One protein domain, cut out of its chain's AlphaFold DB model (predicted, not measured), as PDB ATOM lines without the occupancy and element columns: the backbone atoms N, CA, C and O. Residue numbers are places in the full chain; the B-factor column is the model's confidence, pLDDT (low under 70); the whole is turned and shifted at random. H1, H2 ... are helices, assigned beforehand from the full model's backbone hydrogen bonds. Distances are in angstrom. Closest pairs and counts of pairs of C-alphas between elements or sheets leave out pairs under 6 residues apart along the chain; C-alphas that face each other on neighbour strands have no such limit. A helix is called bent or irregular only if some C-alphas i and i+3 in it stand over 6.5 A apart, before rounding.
ATOM      1  N   GLY A  76     163.747 130.844 158.943       88.31
ATOM      2  CA  GLY A  76     162.618 131.770 158.803       88.31
ATOM      3  C   GLY A  76     162.083 131.854 157.370       88.31
ATOM      4  O   GLY A  76     160.891 131.677 157.153       88.31
ATOM      5  N   GLN A  77     162.965 132.006 156.374       88.06
ATOM      6  CA  GLN A  77     162.557 132.010 154.963       88.06
ATOM      7  C   GLN A  77     161.994 130.654 154.534       88.06
ATOM      8  O   GLN A  77     160.983 130.604 153.846       88.06
ATOM      9  N   ARG A  78     162.603 129.544 154.975       90.12
ATOM     10  CA  ARG A  78     162.083 128.194 154.691       90.12
ATOM     11  C   ARG A  78     160.678 127.994 155.255       90.12
ATOM     12  O   ARG A  78     159.852 127.378 154.593       90.12
ATOM     13  N   PHE A  79     160.423 128.496 156.459       91.88
ATOM     14  CA  PHE A  79     159.114 128.444 157.100       91.88
ATOM     15  C   PHE A  79     158.084 129.302 156.358       91.88
ATOM     16  O   PHE A  79     157.009 128.801 156.042       91.88
ATOM     17  N   GLU A  80     158.427 130.544 156.001       91.25
ATOM     18  CA  GLU A  80     157.559 131.416 155.199       91.25
ATOM     19  C   GLU A  80     157.222 130.790 153.838       91.25
ATOM     20  O   GLU A  80     156.049 130.680 153.491       91.25
ATOM     21  N   THR A  81     158.222 130.296 153.100       90.44
ATOM     22  CA  THR A  81     157.999 129.614 151.816       90.44
ATOM     23  C   THR A  81     157.142 128.361 151.977       90.44
ATOM     24  O   THR A  81     156.279 128.104 151.142       90.44
ATOM     25  N   ALA A  82     157.338 127.582 153.043       92.44
ATOM     26  CA  ALA A  82     156.525 126.396 153.287       92.44
ATOM     27  C   ALA A  82     155.053 126.755 153.531       92.44
ATOM     28  O   ALA A  82     154.179 126.118 152.947       92.44
ATOM     29  N   LEU A  83     154.776 127.787 154.337       92.50
ATOM     30  CA  LEU A  83     153.415 128.282 154.563       92.50
ATOM     31  C   LEU A  83     152.770 128.794 153.275       92.50
ATOM     32  O   LEU A  83     151.617 128.468 153.004       92.50
ATOM     33  N   GLN A  84     153.513 129.566 152.482       91.44
ATOM     34  CA  GLN A  84     153.040 130.085 151.202       91.44
ATOM     35  C   GLN A  84     152.680 128.950 150.234       91.44
ATOM     36  O   GLN A  84     151.608 128.964 149.631       91.44
ATOM     37  N   ASN A  85     153.548 127.940 150.119       89.94
ATOM     38  CA  ASN A  85     153.305 126.785 149.258       89.94
ATOM     39  C   ASN A  85     152.098 125.973 149.738       89.94
ATOM     40  O   ASN A  85     151.239 125.631 148.935       89.94
ATOM     41  N   ALA A  86     151.987 125.720 151.046       89.56
ATOM     42  CA  ALA A  86     150.855 124.987 151.607       89.56
ATOM     43  C   ALA A  86     149.522 125.720 151.396       89.56
ATOM     44  O   ALA A  86     148.516 125.086 151.090       89.56
ATOM     45  N   ALA A  87     149.517 127.053 151.495       87.19
ATOM     46  CA  ALA A  87     148.337 127.859 151.194       87.19
ATOM     47  C   ALA A  87     147.907 127.740 149.723       87.19
ATOM     48  O   ALA A  87     146.712 127.654 149.451       87.19
ATOM     49  N   GLY A  88     148.870 127.713 148.794       83.12
ATOM     50  CA  GLY A  88     148.607 127.525 147.364       83.12
ATOM     51  C   GLY A  88     148.192 126.097 146.991       83.12
ATOM     52  O   GLY A  88     147.394 125.921 146.080       83.12
ATOM     53  N   GLU A  89     148.692 125.077 147.695       81.81
ATOM     54  CA  GLU A  89     148.314 123.670 147.476       81.81
ATOM     55  C   GLU A  89     146.894 123.359 147.979       81.81
ATOM     56  O   GLU A  89     146.185 122.554 147.381       81.81
ATOM     57  N   GLN A  90     146.471 123.975 149.087       70.19
ATOM     58  CA  GLN A  90     145.173 123.695 149.715       70.19
ATOM     59  C   GLN A  90     143.993 124.440 149.082       70.19
ATOM     60  O   GLN A  90     142.839 124.135 149.397       70.19
ATOM     61  N   SER A  91     144.241 125.427 148.221       58.22
ATOM     62  CA  SER A  91     143.173 126.208 147.611       58.22
ATOM     63  C   SER A  91     143.482 126.564 146.165       58.22
ATOM     64  O   SER A  91     144.405 127.318 145.889       58.22
ATOM     65  N   ASP A  92     142.609 126.126 145.254       56.00
ATOM     66  CA  ASP A  92     142.520 126.693 143.900       56.00
ATOM     67  C   ASP A  92     142.055 128.171 143.926       56.00
ATOM     68  O   ASP A  92     142.069 128.857 142.902       56.00
ATOM     69  N   ALA A  93     141.603 128.667 145.087       56.22
ATOM     70  CA  ALA A  93     141.146 130.034 145.307       56.22
ATOM     71  C   ALA A  93     142.245 130.946 145.887       56.22
ATOM     72  O   ALA A  93     143.279 130.506 146.380       56.22
ATOM     73  N   ASP A  94     141.984 132.256 145.861       83.19
ATOM     74  CA  ASP A  94     142.850 133.291 146.441       83.19
ATOM     75  C   ASP A  94     143.176 133.000 147.923       83.19
ATOM     76  O   ASP A  94     142.269 132.739 148.720       83.19
ATOM     77  N   VAL A  95     144.455 133.112 148.309       89.06
ATOM     78  CA  VAL A  95     144.996 132.893 149.669       89.06
ATOM     79  C   VAL A  95     144.205 133.653 150.741       89.06
ATOM     80  O   VAL A  95     144.009 133.159 151.854       89.06
ATOM     81  N   LEU A  96     143.691 134.843 150.409       89.06
ATOM     82  CA  LEU A  96     142.839 135.628 151.309       89.06
ATOM     83  C   LEU A  96     141.542 134.907 151.689       89.06
ATOM     84  O   LEU A  96     141.024 135.111 152.788       89.06
ATOM     85  N   THR A  97     141.001 134.080 150.799       90.69
ATOM     86  CA  THR A  97     139.787 133.296 151.042       90.69
ATOM     87  C   THR A  97     140.055 132.194 152.057       90.69
ATOM     88  O   THR A  97     139.310 132.093 153.032       90.69
ATOM     89  N   LEU A  98     141.152 131.443 151.890       92.38
ATOM     90  CA  LEU A  98     141.605 130.436 152.858       92.38
ATOM     91  C   LEU A  98     141.828 131.070 154.235       92.38
ATOM     92  O   LEU A  98     141.253 130.630 155.229       92.38
ATOM     93  N   TRP A  99     142.597 132.159 154.286       94.50
ATOM     94  CA  TRP A  99     142.897 132.866 155.531       94.50
ATOM     95  C   TRP A  99     141.631 133.337 156.266       94.50
ATOM     96  O   TRP A  99     141.496 133.149 157.476       94.50
ATOM     97  N   ARG A 100     140.656 133.905 155.541       94.62
ATOM     98  CA  ARG A 100     139.368 134.328 156.119       94.62
ATOM     99  C   ARG A 100     138.521 133.148 156.584       94.62
ATOM    100  O   ARG A 100     137.862 133.267 157.616       94.62
ATOM    101  N   ALA A 101     138.514 132.044 155.839       94.00
ATOM    102  CA  ALA A 101     137.784 130.838 156.211       94.00
ATOM    103  C   ALA A 101     138.333 130.238 157.511       94.00
ATOM    104  O   ALA A 101     137.557 129.894 158.399       94.00
ATOM    105  N   GLU A 102     139.657 130.203 157.659       94.94
ATOM    106  CA  GLU A 102     140.339 129.736 158.868       94.94
ATOM    107  C   GLU A 102     140.066 130.627 160.086       94.94
ATOM    108  O   GLU A 102     139.764 130.125 161.172       94.94
ATOM    109  N   LEU A 103     140.078 131.952 159.906       95.62
ATOM    110  CA  LEU A 103     139.670 132.893 160.953       95.62
ATOM    111  C   LEU A 103     138.206 132.706 161.365       95.62
ATOM    112  O   LEU A 103     137.898 132.693 162.557       95.62
ATOM    113  N   ASP A 104     137.293 132.564 160.400       95.38
ATOM    114  CA  ASP A 104     135.880 132.348 160.708       95.38
ATOM    115  C   ASP A 104     135.664 131.006 161.413       95.38
ATOM    116  O   ASP A 104     134.913 130.945 162.382       95.38
ATOM    117  N   LEU A 105     136.360 129.948 160.982       94.00
ATOM    118  CA  LEU A 105     136.309 128.633 161.613       94.00
ATOM    119  C   LEU A 105     136.804 128.679 163.062       94.00
ATOM    120  O   LEU A 105     136.139 128.139 163.943       94.00
ATOM    121  N   ALA A 106     137.927 129.351 163.323       95.12
ATOM    122  CA  ALA A 106     138.479 129.499 164.667       95.12
ATOM    123  C   ALA A 106     137.541 130.275 165.608       95.12
ATOM    124  O   ALA A 106     137.435 129.957 166.790       95.12
ATOM    125  N   LEU A 107     136.823 131.272 165.087       94.88
ATOM    126  CA  LEU A 107     135.912 132.114 165.866       94.88
ATOM    127  C   LEU A 107     134.499 131.535 166.027       94.88
ATOM    128  O   LEU A 107     133.667 132.135 166.718       94.88
ATOM    129  N   ARG A 108     134.201 130.382 165.419       91.25
ATOM    130  CA  ARG A 108     132.955 129.655 165.683       91.25
ATOM    131  C   ARG A 108     133.045 128.976 167.057       91.25
ATOM    132  O   ARG A 108     134.051 128.331 167.343       91.25
ATOM    133  N   PRO A 109     132.010 129.082 167.911       83.44
ATOM    134  CA  PRO A 109     131.989 128.374 169.186       83.44
ATOM    135  C   PRO A 109     132.104 126.862 168.965       83.44
ATOM    136  O   PRO A 109     131.312 126.282 168.220       83.44
ATOM    137  N   GLY A 110     133.095 126.235 169.597       76.75
ATOM    138  CA  GLY A 110     133.293 124.787 169.542       76.75
ATOM    139  C   GLY A 110     132.540 124.035 170.642       76.75
ATOM    140  O   GLY A 110     131.876 124.627 171.492       76.75
ATOM    141  N   GLN A 111     132.712 122.710 170.680       70.81
ATOM    142  CA  GLN A 111     132.133 121.848 171.725       70.81
ATOM    143  C   GLN A 111     132.601 122.207 173.146       70.81
ATOM    144  O   GLN A 111     131.861 121.997 174.102       70.81
ATOM    145  N   ALA A 112     133.794 122.794 173.287       70.62
ATOM    146  CA  ALA A 112     134.337 123.279 174.559       70.62
ATOM    147  C   ALA A 112     133.655 124.568 175.079       70.62
ATOM    148  O   ALA A 112     134.023 125.075 176.133       70.62
ATOM    149  N   GLY A 113     132.666 125.115 174.356       70.50
ATOM    150  CA  GLY A 113     131.835 126.239 174.808       70.50
ATOM    151  C   GLY A 113     132.336 127.638 174.426       70.50
ATOM    152  O   GLY A 113     131.657 128.623 174.720       70.50
ATOM    153  N   GLY A 114     133.479 127.750 173.741       85.94
ATOM    154  CA  GLY A 114     134.045 129.024 173.285       85.94
ATOM    155  C   GLY A 114     134.792 128.928 171.945       85.94
ATOM    156  O   GLY A 114     135.043 127.821 171.458       85.94
ATOM    157  N   PRO A 115     135.108 130.078 171.321       93.06
ATOM    158  CA  PRO A 115     135.947 130.166 170.126       93.06
ATOM    159  C   PRO A 115     137.425 129.888 170.438       93.06
ATOM    160  O   PRO A 115     137.905 130.145 171.542       93.06
ATOM    161  N   ASP A 116     138.167 129.412 169.442       94.69
ATOM    162  CA  ASP A 116     139.605 129.144 169.523       94.69
ATOM    163  C   ASP A 116     140.414 130.415 169.214       94.69
ATOM    164  O   ASP A 116     140.877 130.638 168.092       94.69
ATOM    165  N   LEU A 117     140.559 131.269 170.232       94.19
ATOM    166  CA  LEU A 117     141.290 132.537 170.138       94.19
ATOM    167  C   LEU A 117     142.754 132.351 169.719       94.19
ATOM    168  O   LEU A 117     143.223 133.097 168.870       94.19
ATOM    169  N   LEU A 118     143.445 131.323 170.221       94.56
ATOM    170  CA  LEU A 118     144.849 131.066 169.871       94.56
ATOM    171  C   LEU A 118     145.015 130.698 168.393       94.56
ATOM    172  O   LEU A 118     145.939 131.171 167.731       94.56
ATOM    173  N   ARG A 119     144.110 129.879 167.836       95.19
ATOM    174  CA  ARG A 119     144.109 129.594 166.392       95.19
ATOM    175  C   ARG A 119     143.807 130.858 165.594       95.19
ATOM    176  O   ARG A 119     144.483 131.105 164.598       95.19
ATOM    177  N   ALA A 120     142.826 131.652 166.024       95.56
ATOM    178  CA  ALA A 120     142.470 132.898 165.350       95.56
ATOM    179  C   ALA A 120     143.640 133.896 165.344       95.56
ATOM    180  O   ALA A 120     143.959 134.452 164.296       95.56
ATOM    181  N   GLU A 121     144.326 134.074 166.475       94.62
ATOM    182  CA  GLU A 121     145.525 134.912 166.592       94.62
ATOM    183  C   GLU A 121     146.656 134.404 165.698       94.62
ATOM    184  O   GLU A 121     147.261 135.182 164.956       94.62
ATOM    185  N   SER A 122     146.892 133.090 165.695       95.81
ATOM    186  CA  SER A 122     147.950 132.488 164.890       95.81
ATOM    187  C   SER A 122     147.722 132.648 163.389       95.81
ATOM    188  O   SER A 122     148.644 133.018 162.657       95.81
ATOM    189  N   PHE A 123     146.486 132.448 162.922       95.81
ATOM    190  CA  PHE A 123     146.133 132.725 161.533       95.81
ATOM    191  C   PHE A 123     146.158 134.213 161.223       95.81
ATOM    192  O   PHE A 123     146.678 134.603 160.184       95.81
ATOM    193  N   ALA A 124     145.667 135.075 162.110       94.00
ATOM    194  CA  ALA A 124     145.748 136.510 161.883       94.00
ATOM    195  C   ALA A 124     147.212 136.943 161.683       94.00
ATOM    196  O   ALA A 124     147.505 137.652 160.729       94.00
ATOM    197  N   ASN A 125     148.153 136.422 162.472       92.69
ATOM    198  CA  ASN A 125     149.584 136.697 162.310       92.69
ATOM    199  C   ASN A 125     150.222 136.066 161.058       92.69
ATOM    200  O   ASN A 125     151.299 136.507 160.647       92.69
ATOM    201  N   SER A 126     149.597 135.062 160.433       94.75
ATOM    202  CA  SER A 126     150.189 134.319 159.314       94.75
ATOM    203  C   SER A 126     149.983 134.958 157.941       94.75
ATOM    204  O   SER A 126     150.688 134.575 157.009       94.75
ATOM    205  N   LEU A 127     149.119 135.973 157.800       93.38
ATOM    206  CA  LEU A 127     148.786 136.577 156.501       93.38
ATOM    207  C   LEU A 127     150.013 136.945 155.632       93.38
ATOM    208  O   LEU A 127     150.028 136.561 154.459       93.38
ATOM    209  N   PRO A 128     151.072 137.608 156.152       91.31
ATOM    210  CA  PRO A 128     152.253 137.925 155.342       91.31
ATOM    211  C   PRO A 128     153.016 136.697 154.855       91.31
ATOM    212  O   PRO A 128     153.580 136.734 153.764       91.31
ATOM    213  N   ALA A 129     153.047 135.632 155.658       92.00
ATOM    214  CA  ALA A 129     153.719 134.390 155.303       92.00
ATOM    215  C   ALA A 129     152.898 133.591 154.282       92.00
ATOM    216  O   ALA A 129     153.470 133.018 153.367       92.00
ATOM    217  N   LEU A 130     151.565 133.603 154.391       93.00
ATOM    218  CA  LEU A 130     150.682 132.910 153.450       93.00
ATOM    219  C   LEU A 130     150.667 133.573 152.067       93.00
ATOM    220  O   LEU A 130     150.739 132.884 151.057       93.00
ATOM    221  N   MET A 131     150.568 134.906 152.000       90.38
ATOM    222  CA  MET A 131     150.532 135.625 150.715       90.38
ATOM    223  C   MET A 131     151.924 135.856 150.113       90.38
ATOM    224  O   MET A 131     152.060 136.050 148.903       90.38
ATOM    225  N   GLY A 132     152.952 135.888 150.959       88.88
ATOM    226  CA  GLY A 132     154.248 136.469 150.639       88.88
ATOM    227  C   GLY A 132     154.243 137.989 150.834       88.88
ATOM    228  O   GLY A 132     153.305 138.699 150.460       88.88
ATOM    229  N   ARG A 133     155.331 138.512 151.414       87.75
ATOM    230  CA  ARG A 133     155.483 139.934 151.783       87.75
ATOM    231  C   ARG A 133     155.206 140.893 150.630       87.75
ATOM    232  O   ARG A 133     154.605 141.946 150.820       87.75
ATOM    233  N   GLU A 134     155.671 140.537 149.442       86.62
ATOM    234  CA  GLU A 134     155.509 141.367 148.261       86.62
ATOM    235  C   GLU A 134     154.072 141.389 147.745       86.62
ATOM    236  O   GLU A 134     153.525 142.469 147.528       86.62
ATOM    237  N   SER A 135     153.454 140.217 147.583       86.62
ATOM    238  CA  SER A 135     152.062 140.101 147.147       86.62
ATOM    239  C   SER A 135     151.134 140.849 148.102       86.62
ATOM    240  O   SER A 135     150.222 141.545 147.664       86.62
ATOM    241  N   LEU A 136     151.408 140.768 149.409       88.56
ATOM    242  CA  LEU A 136     150.679 141.523 150.422       88.56
ATOM    243  C   LEU A 136     150.893 143.035 150.277       88.56
ATOM    244  O   LEU A 136     149.924 143.786 150.307       88.56
ATOM    245  N   ALA A 137     152.128 143.508 150.085       88.00
ATOM    246  CA  ALA A 137     152.380 144.934 149.878       88.00
ATOM    247  C   ALA A 137     151.654 145.461 148.627       88.00
ATOM    248  O   ALA A 137     151.001 146.500 148.692       88.00
ATOM    249  N   LEU A 138     151.711 144.727 147.513       84.62
ATOM    250  CA  LEU A 138     150.968 145.040 146.289       84.62
ATOM    251  C   LEU A 138     149.455 145.099 146.530       84.62
ATOM    252  O   LEU A 138     148.792 146.030 146.075       84.62
ATOM    253  N   TYR A 139     148.916 144.136 147.282       85.94
ATOM    254  CA  TYR A 139     147.510 144.120 147.675       85.94
ATOM    255  C   TYR A 139     147.122 145.372 148.475       85.94
ATOM    256  O   TYR A 139     146.098 145.987 148.183       85.94
ATOM    257  N   LEU A 140     147.953 145.791 149.434       85.69
ATOM    258  CA  LEU A 140     147.696 146.981 150.253       85.69
ATOM    259  C   LEU A 140     147.743 148.271 149.427       85.69
ATOM    260  O   LEU A 140     146.902 149.147 149.600       85.69
ATOM    261  N   MET A 141     148.686 148.369 148.490       81.25
ATOM    262  CA  MET A 141     148.836 149.547 147.635       81.25
ATOM    263  C   MET A 141     147.765 149.657 146.537       81.25
ATOM    264  O   MET A 141     147.568 150.733 145.970       81.25
ATOM    265  N   ARG A 142     147.030 148.573 146.243       76.19
ATOM    266  CA  ARG A 142     145.934 148.569 145.256       76.19
ATOM    267  C   ARG A 142     144.839 149.591 145.576       76.19
ATOM    268  O   ARG A 142     144.129 150.021 144.671       76.19
ATOM    269  N   GLN A 143     144.684 149.973 146.845       64.12
ATOM    270  CA  GLN A 143     143.712 150.996 147.237       64.12
ATOM    271  C   GLN A 143     144.039 152.372 146.629       64.12
ATOM    272  O   GLN A 143     143.119 153.153 146.396       64.12
ATOM    273  N   ASP A 144     145.306 152.617 146.273       60.91
ATOM    274  CA  ASP A 144     145.785 153.905 145.767       60.91
ATOM    275  C   ASP A 144     146.027 153.927 144.241       60.91
ATOM    276  O   ASP A 144     146.021 155.003 143.637       60.91
ATOM    277  N   ARG A 145     146.251 152.772 143.581       61.59
ATOM    278  CA  ARG A 145     146.537 152.661 142.125       61.59
ATOM    279  C   ARG A 145     146.095 151.326 141.502       61.59
ATOM    280  O   ARG A 145     145.882 150.334 142.192       61.59
ATOM    281  N   ARG A 146     146.012 151.273 140.159       67.62
ATOM    282  CA  ARG A 146     145.761 150.021 139.410       67.62
ATOM    283  C   ARG A 146     146.913 149.015 139.623       67.62
ATOM    284  O   ARG A 146     148.066 149.392 139.411       67.62
ATOM    285  N   PRO A 147     146.624 147.752 139.987       63.06
ATOM    286  CA  PRO A 147     147.638 146.793 140.429       63.06
ATOM    287  C   PRO A 147     148.588 146.334 139.311       63.06
ATOM    288  O   PRO A 147     149.772 146.151 139.585       63.06
ATOM    289  N   GLU A 148     148.126 146.217 138.058       67.56
ATOM    290  CA  GLU A 148     148.990 145.759 136.952       67.56
ATOM    291  C   GLU A 148     150.123 146.754 136.645       67.56
ATOM    292  O   GLU A 148     151.269 146.358 136.437       67.56
ATOM    293  N   LEU A 149     149.818 148.057 136.672       67.88
ATOM    294  CA  LEU A 149     150.808 149.117 136.451       67.88
ATOM    295  C   LEU A 149     151.823 149.172 137.597       67.88
ATOM    296  O   LEU A 149     153.011 149.383 137.379       67.88
ATOM    297  N   MET A 150     151.364 148.916 138.818       70.69
ATOM    298  CA  MET A 150     152.208 148.964 140.004       70.69
ATOM    299  C   MET A 150     153.185 147.788 140.082       70.69
ATOM    300  O   MET A 150     154.336 147.958 140.482       70.69
ATOM    301  N   GLN A 151     152.750 146.599 139.662       70.75
ATOM    302  CA  GLN A 151     153.625 145.438 139.552       70.75
ATOM    303  C   GLN A 151     154.680 145.638 138.455       70.75
ATOM    304  O   GLN A 151     155.849 145.327 138.682       70.75
ATOM    305  N   ALA A 152     154.295 146.203 137.305       72.12
ATOM    306  CA  ALA A 152     155.234 146.537 136.235       72.12
ATOM    307  C   ALA A 152     156.308 147.535 136.709       72.12
ATOM    308  O   ALA A 152     157.500 147.296 136.502       72.12
ATOM    309  N   ASP A 153     155.902 148.585 137.429       74.44
ATOM    310  CA  ASP A 153     156.819 149.577 137.999       74.44
ATOM    311  C   ASP A 153     157.783 148.951 139.020       74.44
ATOM    312  O   ASP A 153     158.983 149.220 138.981       74.44
ATOM    313  N   LEU A 154     157.300 148.086 139.922       74.69
ATOM    314  CA  LEU A 154     158.148 147.452 140.941       74.69
ATOM    315  C   LEU A 154     159.158 146.465 140.353       74.69
ATOM    316  O   LEU A 154     160.282 146.382 140.850       74.69
ATOM    317  N   VAL A 155     158.784 145.716 139.313       79.31
ATOM    318  CA  VAL A 155     159.693 144.768 138.645       79.31
ATOM    319  C   VAL A 155     160.781 145.504 137.860       79.31
ATOM    320  O   VAL A 155     161.908 145.018 137.794       79.31
ATOM    321  N   ALA A 156     160.478 146.691 137.326       81.12
ATOM    322  CA  ALA A 156     161.453 147.537 136.643       81.12
ATOM    323  C   ALA A 156     162.465 148.212 137.598       81.12
ATOM    324  O   ALA A 156     163.489 148.728 137.145       81.12
ATOM    325  N   MET A 157     162.212 148.219 138.913       84.31
ATOM    326  CA  MET A 157     163.101 148.827 139.909       84.31
ATOM    327  C   MET A 157     164.240 147.892 140.355       84.31
ATOM    328  O   MET A 157     164.074 146.672 140.420       84.31
ATOM    329  N   PRO A 158     165.386 148.450 140.796       89.38
ATOM    330  CA  PRO A 158     166.417 147.679 141.482       89.38
ATOM    331  C   PRO A 158     165.878 146.962 142.731       89.38
ATOM    332  O   PRO A 158     165.121 147.542 143.514       89.38
ATOM    333  N   VAL A 159     166.343 145.728 142.970       85.00
ATOM    334  CA  VAL A 159     165.872 144.848 144.062       85.00
ATOM    335  C   VAL A 159     165.898 145.536 145.432       85.00
ATOM    336  O   VAL A 159     164.935 145.438 146.188       85.00
ATOM    337  N   TRP A 160     166.961 146.286 145.739       83.88
ATOM    338  CA  TRP A 160     167.090 146.995 147.017       83.88
ATOM    339  C   TRP A 160     165.997 148.058 147.208       83.88
ATOM    340  O   TRP A 160     165.470 148.214 148.309       83.88
ATOM    341  N   ARG A 161     165.607 148.765 146.138       87.00
ATOM    342  CA  ARG A 161     164.580 149.813 146.195       87.00
ATOM    343  C   ARG A 161     163.190 149.204 146.335       87.00
ATOM    344  O   ARG A 161     162.403 149.667 147.156       87.00
ATOM    345  N   ARG A 162     162.924 148.121 145.600       86.44
ATOM    346  CA  ARG A 162     161.705 147.311 145.732       86.44
ATOM    347  C   ARG A 162     161.536 146.793 147.162       86.44
ATOM    348  O   ARG A 162     160.475 146.978 147.750       86.44
ATOM    349  N   GLN A 163     162.589 146.238 147.765       87.25
ATOM    350  CA  GLN A 163     162.558 145.765 149.156       87.25
ATOM    351  C   GLN A 163     162.310 146.889 150.172       87.25
ATOM    352  O   GLN A 163     161.564 146.677 151.132       87.25
ATOM    353  N   GLN A 164     162.890 148.077 149.963       88.94
ATOM    354  CA  GLN A 164     162.621 149.255 150.796       88.94
ATOM    355  C   GLN A 164     161.148 149.675 150.730       88.94
ATOM    356  O   GLN A 164     160.541 149.897 151.774       88.94
ATOM    357  N   ILE A 165     160.563 149.740 149.528       87.62
ATOM    358  CA  ILE A 165     159.149 150.103 149.341       87.62
ATOM    359  C   ILE A 165     158.238 149.064 149.999       87.62
ATOM    360  O   ILE A 165     157.396 149.428 150.815       87.62
ATOM    361  N   ILE A 166     158.447 147.774 149.709       87.69
ATOM    362  CA  ILE A 166     157.667 146.674 150.300       87.69
ATOM    363  C   ILE A 166     157.718 146.747 151.828       87.69
ATOM    364  O   ILE A 166     156.685 146.699 152.491       87.69
ATOM    365  N   SER A 167     158.915 146.896 152.401       89.81
ATOM    366  CA  SER A 167     159.075 146.957 153.856       89.81
ATOM    367  C   SER A 167     158.413 148.201 154.448       89.81
ATOM    368  O   SER A 167     157.748 148.088 155.473       89.81
ATOM    369  N   GLY A 168     158.529 149.354 153.783       89.75
ATOM    370  CA  GLY A 168     157.880 150.596 154.203       89.75
ATOM    371  C   GLY A 168     156.353 150.498 154.225       89.75
ATOM    372  O   GLY A 168     155.734 150.942 155.184       89.75
ATOM    373  N   VAL A 169     155.743 149.859 153.220       88.06
ATOM    374  CA  VAL A 169     154.283 149.650 153.152       88.06
ATOM    375  C   VAL A 169     153.797 148.751 154.287       88.06
ATOM    376  O   VAL A 169     152.831 149.082 154.976       88.06
ATOM    377  N   LEU A 170     154.471 147.617 154.504       88.81
ATOM    378  CA  LEU A 170     154.096 146.680 155.565       88.81
ATOM    379  C   LEU A 170     154.263 147.306 156.958       88.81
ATOM    380  O   LEU A 170     153.435 147.073 157.838       88.81
ATOM    381  N   GLU A 171     155.304 148.118 157.154       87.06
ATOM    382  CA  GLU A 171     155.556 148.804 158.421       87.06
ATOM    383  C   GLU A 171     154.564 149.948 158.670       87.06
ATOM    384  O   GLU A 171     154.006 150.050 159.761       87.06
ATOM    385  N   ALA A 172     154.237 150.739 157.645       86.25
ATOM    386  CA  ALA A 172     153.180 151.745 157.741       86.25
ATOM    387  C   ALA A 172     151.840 151.108 158.138       86.25
ATOM    388  O   ALA A 172     151.105 151.653 158.961       86.25
ATOM    389  N   ARG A 173     151.536 149.909 157.622       85.69
ATOM    390  CA  ARG A 173     150.312 149.194 157.996       85.69
ATOM    391  C   ARG A 173     150.310 148.746 159.457       85.69
ATOM    392  O   ARG A 173     149.276 148.864 160.110       85.69
ATOM    393  N   ARG A 174     151.455 148.292 159.982       82.19
ATOM    394  CA  ARG A 174     151.627 147.953 161.407       82.19
ATOM    395  C   ARG A 174     151.370 149.144 162.321       82.19
ATOM    396  O   ARG A 174     150.722 148.979 163.344       82.19
ATOM    397  N   GLN A 175     151.820 150.333 161.930       80.75
ATOM    398  CA  GLN A 175     151.655 151.556 162.723       80.75
ATOM    399  C   GLN A 175     150.204 152.061 162.783       80.75
ATOM    400  O   GLN A 175     149.836 152.746 163.732       80.75
ATOM    401  N   ILE A 176     149.377 151.722 161.789       75.94
ATOM    402  CA  ILE A 176     147.950 152.090 161.740       75.94
ATOM    403  C   ILE A 176     147.087 151.117 162.565       75.94
ATOM    404  O   ILE A 176     145.938 151.428 162.889       75.94
ATOM    405  N   ALA A 177     147.608 149.932 162.901       67.06
ATOM    406  CA  ALA A 177     146.869 148.966 163.701       67.06
ATOM    407  C   ALA A 177     146.553 149.549 165.095       67.06
ATOM    408  O   ALA A 177     147.402 150.216 165.691       67.06
ATOM    409  N   PRO A 178     145.333 149.333 165.622       62.72
ATOM    410  CA  PRO A 178     144.945 149.885 166.912       62.72
ATOM    411  C   PRO A 178     145.875 149.377 168.025       62.72
ATOM    412  O   PRO A 178     146.226 148.195 168.029       62.72
ATOM    413  N   PRO A 179     146.257 150.235 168.990       55.88
ATOM    414  CA  PRO A 179     147.075 149.816 170.119       55.88
ATOM    415  C   PRO A 179     146.300 148.794 170.960       55.88
ATOM    416  O   PRO A 179     145.211 149.078 171.458       55.88
ATOM    417  N   GLY A 180     146.850 147.592 171.108       59.34
ATOM    418  CA  GLY A 180     146.225 146.514 171.867       59.34
ATOM    419  C   GLY A 180     146.813 145.141 171.538       59.34
ATOM    420  O   GLY A 180     147.704 145.039 170.698       59.34
ATOM    421  N   PRO A 181     146.308 144.067 172.174       61.31
ATOM    422  CA  PRO A 181     146.766 142.697 171.929       61.31
ATOM    423  C   PRO A 181     146.280 142.122 170.587       61.31
ATOM    424  O   PRO A 181     146.549 140.965 170.286       61.31
ATOM    425  N   ALA A 182     145.520 142.889 169.798       69.56
ATOM    426  CA  ALA A 182     144.969 142.409 168.541       69.56
ATOM    427  C   ALA A 182     146.090 142.199 167.501       69.56
ATOM    428  O   ALA A 182     146.920 143.091 167.306       69.56
ATOM    429  N   PRO A 183     146.096 141.064 166.784       81.62
ATOM    430  CA  PRO A 183     147.028 140.829 165.689       81.62
ATOM    431  C   PRO A 183     146.943 141.935 164.631       81.62
ATOM    432  O   PRO A 183     145.853 142.239 164.142       81.62
ATOM    433  N   VAL A 184     148.089 142.490 164.222       83.31
ATOM    434  CA  VAL A 184     148.164 143.610 163.259       83.31
ATOM    435  C   VAL A 184     147.310 143.358 162.017       83.31
ATOM    436  O   VAL A 184     146.531 144.207 161.588       83.31
ATOM    437  N   TRP A 185     147.450 142.172 161.433       89.06
ATOM    438  CA  TRP A 185     146.854 141.841 160.142       89.06
ATOM    439  C   TRP A 185     145.368 141.500 160.223       89.06
ATOM    440  O   TRP A 185     144.711 141.407 159.188       89.06
ATOM    441  N   LEU A 186     144.795 141.408 161.427       88.31
ATOM    442  CA  LEU A 186     143.351 141.259 161.606       88.31
ATOM    443  C   LEU A 186     142.579 142.444 160.998       88.31
ATOM    444  O   LEU A 186     141.415 142.298 160.630       88.31
ATOM    445  N   VAL A 187     143.226 143.603 160.819       86.62
ATOM    446  CA  VAL A 187     142.648 144.763 160.125       86.62
ATOM    447  C   VAL A 187     142.195 144.439 158.694       86.62
ATOM    448  O   VAL A 187     141.208 145.022 158.240       86.62
ATOM    449  N   GLU A 188     142.839 143.478 158.021       88.69
ATOM    450  CA  GLU A 188     142.494 143.026 156.663       88.69
ATOM    451  C   GLU A 188     141.307 142.048 156.627       88.69
ATOM    452  O   GLU A 188     140.791 141.704 155.556       88.69
ATOM    453  N   ALA A 189     140.846 141.585 157.793       91.19
ATOM    454  CA  ALA A 189     139.676 140.730 157.886       91.19
ATOM    455  C   ALA A 189     138.378 141.546 157.706       91.19
ATOM    456  O   ALA A 189     138.305 142.722 158.086       91.19
ATOM    457  N   PRO A 190     137.302 140.925 157.184       93.19
ATOM    458  CA  PRO A 190     135.985 141.546 157.121       93.19
ATOM    459  C   PRO A 190     135.518 142.092 158.487       93.19
ATOM    460  O   PRO A 190     135.777 141.466 159.521       93.19
ATOM    461  N   PRO A 191     134.734 143.191 158.530       93.12
ATOM    462  CA  PRO A 191     134.247 143.775 159.784       93.12
ATOM    463  C   PRO A 191     133.441 142.815 160.673       93.12
ATOM    464  O   PRO A 191     133.290 143.053 161.869       93.12
ATOM    465  N   THR A 192     132.868 141.755 160.103       94.31
ATOM    466  CA  THR A 192     132.172 140.692 160.841       94.31
ATOM    467  C   THR A 192     133.137 139.820 161.643       94.31
ATOM    468  O   THR A 192     132.878 139.576 162.818       94.31
ATOM    469  N   ILE A 193     134.261 139.409 161.045       94.75
ATOM    470  CA  ILE A 193     135.311 138.617 161.701       94.75
ATOM    471  C   ILE A 193     135.973 139.438 162.807       94.75
ATOM    472  O   ILE A 193     136.062 138.961 163.933       94.75
ATOM    473  N   ARG A 194     136.336 140.700 162.534       92.69
ATOM    474  CA  ARG A 194     136.957 141.582 163.541       92.69
ATOM    475  C   ARG A 194     136.072 141.756 164.777       92.69
ATOM    476  O   ARG A 194     136.500 141.461 165.882       92.69
ATOM    477  N   ARG A 195     134.788 142.088 164.585       93.00
ATOM    478  CA  ARG A 195     133.827 142.213 165.697       93.00
ATOM    479  C   ARG A 195     133.644 140.912 166.482       93.00
ATOM    480  O   ARG A 195     133.436 140.960 167.693       93.00
ATOM    481  N   ARG A 196     133.682 139.752 165.814       94.31
ATOM    482  CA  ARG A 196     133.632 138.444 166.490       94.31
ATOM    483  C   ARG A 196     134.890 138.198 167.311       94.31
ATOM    484  O   ARG A 196     134.757 137.767 168.451       94.31
ATOM    485  N   PHE A 197     136.062 138.504 166.761       94.12
ATOM    486  CA  PHE A 197     137.334 138.407 167.465       94.12
ATOM    487  C   PHE A 197     137.346 139.308 168.705       94.12
ATOM    488  O   PHE A 197     137.564 138.813 169.803       94.12
ATOM    489  N   ASP A 198     136.996 140.588 168.564       92.25
ATOM    490  CA  ASP A 198     136.965 141.542 169.683       92.25
ATOM    491  C   ASP A 198     136.009 141.080 170.792       92.25
ATOM    492  O   ASP A 198     136.339 141.108 171.978       92.25
ATOM    493  N   ARG A 199     134.825 140.583 170.407       93.44
ATOM    494  CA  ARG A 199     133.851 140.023 171.352       93.44
ATOM    495  C   ARG A 199     134.382 138.765 172.038       93.44
ATOM    496  O   ARG A 199     134.192 138.607 173.241       93.44
ATOM    497  N   ALA A 200     135.016 137.869 171.289       93.31
ATOM    498  CA  ALA A 200     135.620 136.662 171.831       93.31
ATOM    499  C   ALA A 200     136.743 137.007 172.819       93.31
ATOM    500  O   ALA A 200     136.764 136.467 173.922       93.31
ATOM    501  N   GLN A 201     137.603 137.967 172.478       92.56
ATOM    502  CA  GLN A 201     138.682 138.439 173.340       92.56
ATOM    503  C   GLN A 201     138.148 139.062 174.633       92.56
ATOM    504  O   GLN A 201     138.677 138.799 175.713       92.56
ATOM    505  N   ALA A 202     137.069 139.845 174.545       92.56
ATOM    506  CA  ALA A 202     136.423 140.444 175.709       92.56
ATOM    507  C   ALA A 202     135.799 139.398 176.651       92.56
ATOM    508  O   ALA A 202     135.875 139.554 177.868       92.56
ATOM    509  N   LEU A 203     135.196 138.336 176.104       92.81
ATOM    510  CA  LEU A 203     134.500 137.309 176.890       92.81
ATOM    511  C   LEU A 203     135.434 136.219 177.433       92.81
ATOM    512  O   LEU A 203     135.281 135.803 178.577       92.81
ATOM    513  N   TYR A 204     136.392 135.758 176.626       92.12
ATOM    514  CA  TYR A 204     137.198 134.561 176.902       92.12
ATOM    515  C   TYR A 204     138.695 134.850 177.066       92.12
ATOM    516  O   TYR A 204     139.440 133.993 177.542       92.12
ATOM    517  N   GLY A 205     139.162 136.052 176.716       92.00
ATOM    518  CA  GLY A 205     140.587 136.384 176.771       92.00
ATOM    519  C   GLY A 205     141.167 136.322 178.187       92.00
ATOM    520  O   GLY A 205     142.332 135.977 178.355       92.00
ATOM    521  N   ARG A 206     140.363 136.607 179.224       93.00
ATOM    522  CA  ARG A 206     140.802 136.455 180.621       93.00
ATOM    523  C   ARG A 206     140.979 134.987 181.002       93.00
ATOM    524  O   ARG A 206     142.059 134.632 181.442       93.00
ATOM    525  N   SER A 207     139.976 134.140 180.762       91.38
ATOM    526  CA  SER A 207     140.076 132.706 181.064       91.38
ATOM    527  C   SER A 207     141.209 132.023 180.300       91.38
ATOM    528  O   SER A 207     141.824 131.100 180.819       91.38
ATOM    529  N   LEU A 208     141.506 132.484 179.079       92.56
ATOM    530  CA  LEU A 208     142.642 131.990 178.307       92.56
ATOM    531  C   LEU A 208     143.980 132.345 178.970       92.56
ATOM    532  O   LEU A 208     144.833 131.475 179.103       92.56
ATOM    533  N   ARG A 209     144.144 133.595 179.427       93.19
ATOM    534  CA  ARG A 209     145.338 134.018 180.177       93.19
ATOM    535  C   ARG A 209     145.463 133.290 181.512       93.19
ATOM    536  O   ARG A 209     146.547 132.828 181.827       93.19
ATOM    537  N   ASP A 210     144.363 133.118 182.241       94.00
ATOM    538  CA  ASP A 210     144.359 132.371 183.503       94.00
ATOM    539  C   ASP A 210     144.773 130.897 183.269       94.00
ATOM    540  O   ASP A 210     145.505 130.317 184.069       94.00
TER     541      ASP A 210
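Overview. This is residues 76 to 210 of the 499 residues of an uncharacterized protein of Oceanicaulis sp (UniProt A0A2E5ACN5). A helical hairpin, H2 and H3, lies with H1 crossing the last residues of H3 about at right angles and with H7 and H8 packed along another side; H4, H5 and H6 form a second group beyond that end of H3. H5 and the start of H6 meet at a corner, where residues 155 to 161 stick out. The printed part has 135 residues with eight named helices, H1 to H8 in order, no named strand, and the class all helix. It is compact, with a radius of gyration of the C-alphas of 16.5 A, yet elongated, spanning 53 by 33 by 28 A.

Arrangement. Start at H1, residues 76 to 90, which touches residues 129 to 131 of H3, residues 117 to 131, about perpendicular at 85 degrees; the closest C-alphas, Gln 84 and Leu 130, are 4.3 A apart. Next, H2, residues 95 to 107, forms a hairpin with H3, at a shallow tilt of 4 degrees, opposite ways, closest at C-alphas 103 and 120, 5.2 A. H3 is the hub, touching four helices. Go on to H4, residues 133 to 141, which touches H5, residues 147 to 156, at C-alphas 138 and 147, 7.0 A apart and closest. H6, residues 159 to 176, touches H4 with residues 166 to 170 alone, at a steep tilt of 63 degrees, closest at C-alphas 137 and 166, 5.6 A. H7, residues 184 to 188, touches residues 124 to 127 of H3, closest at C-alphas 124 and 186, 5.3 A. Last, H8, residues 191 to 210, touches residues 103 to 107 of H2, closest at C-alphas 104 and 193, 6.4 A. H1 and H8 are apart. Every O i to N i+4 pair is within hydrogen-bond range in H1, H2, H4, H5 and H6, against 8 of 11 in H3, 14 of 16 in H8 and 0 of 1 in H7, where 2 of 2 O i to N i+3 pairs are.

Along the chain. Find C-alpha 76 at (162.618, 131.770, 158.803); H1 runs 21.3 A from there. H2 spans 18.6 A, H3 21.7 A, H4 12.4 A, H5 14.3 A, H6 26.2 A and H7 8.7 A. H3 is irregular, with C-alphas 125 and 128 7.6 A apart, and so is H8, with C-alphas 203 and 206 7.4 A apart and a kink of 52 degrees near residue 204. H8 spans 28.2 A and ends at C-alpha 210, (144.359, 132.371, 183.503).

Size, cuts and confidence. The C-alphas farthest apart, Gly 113 and Ala 156, are 52.8 A apart. The printed part has no cut and no long link. Confidence is under 70 at residues 91 to 93, 143 to 149 and 177 to 182.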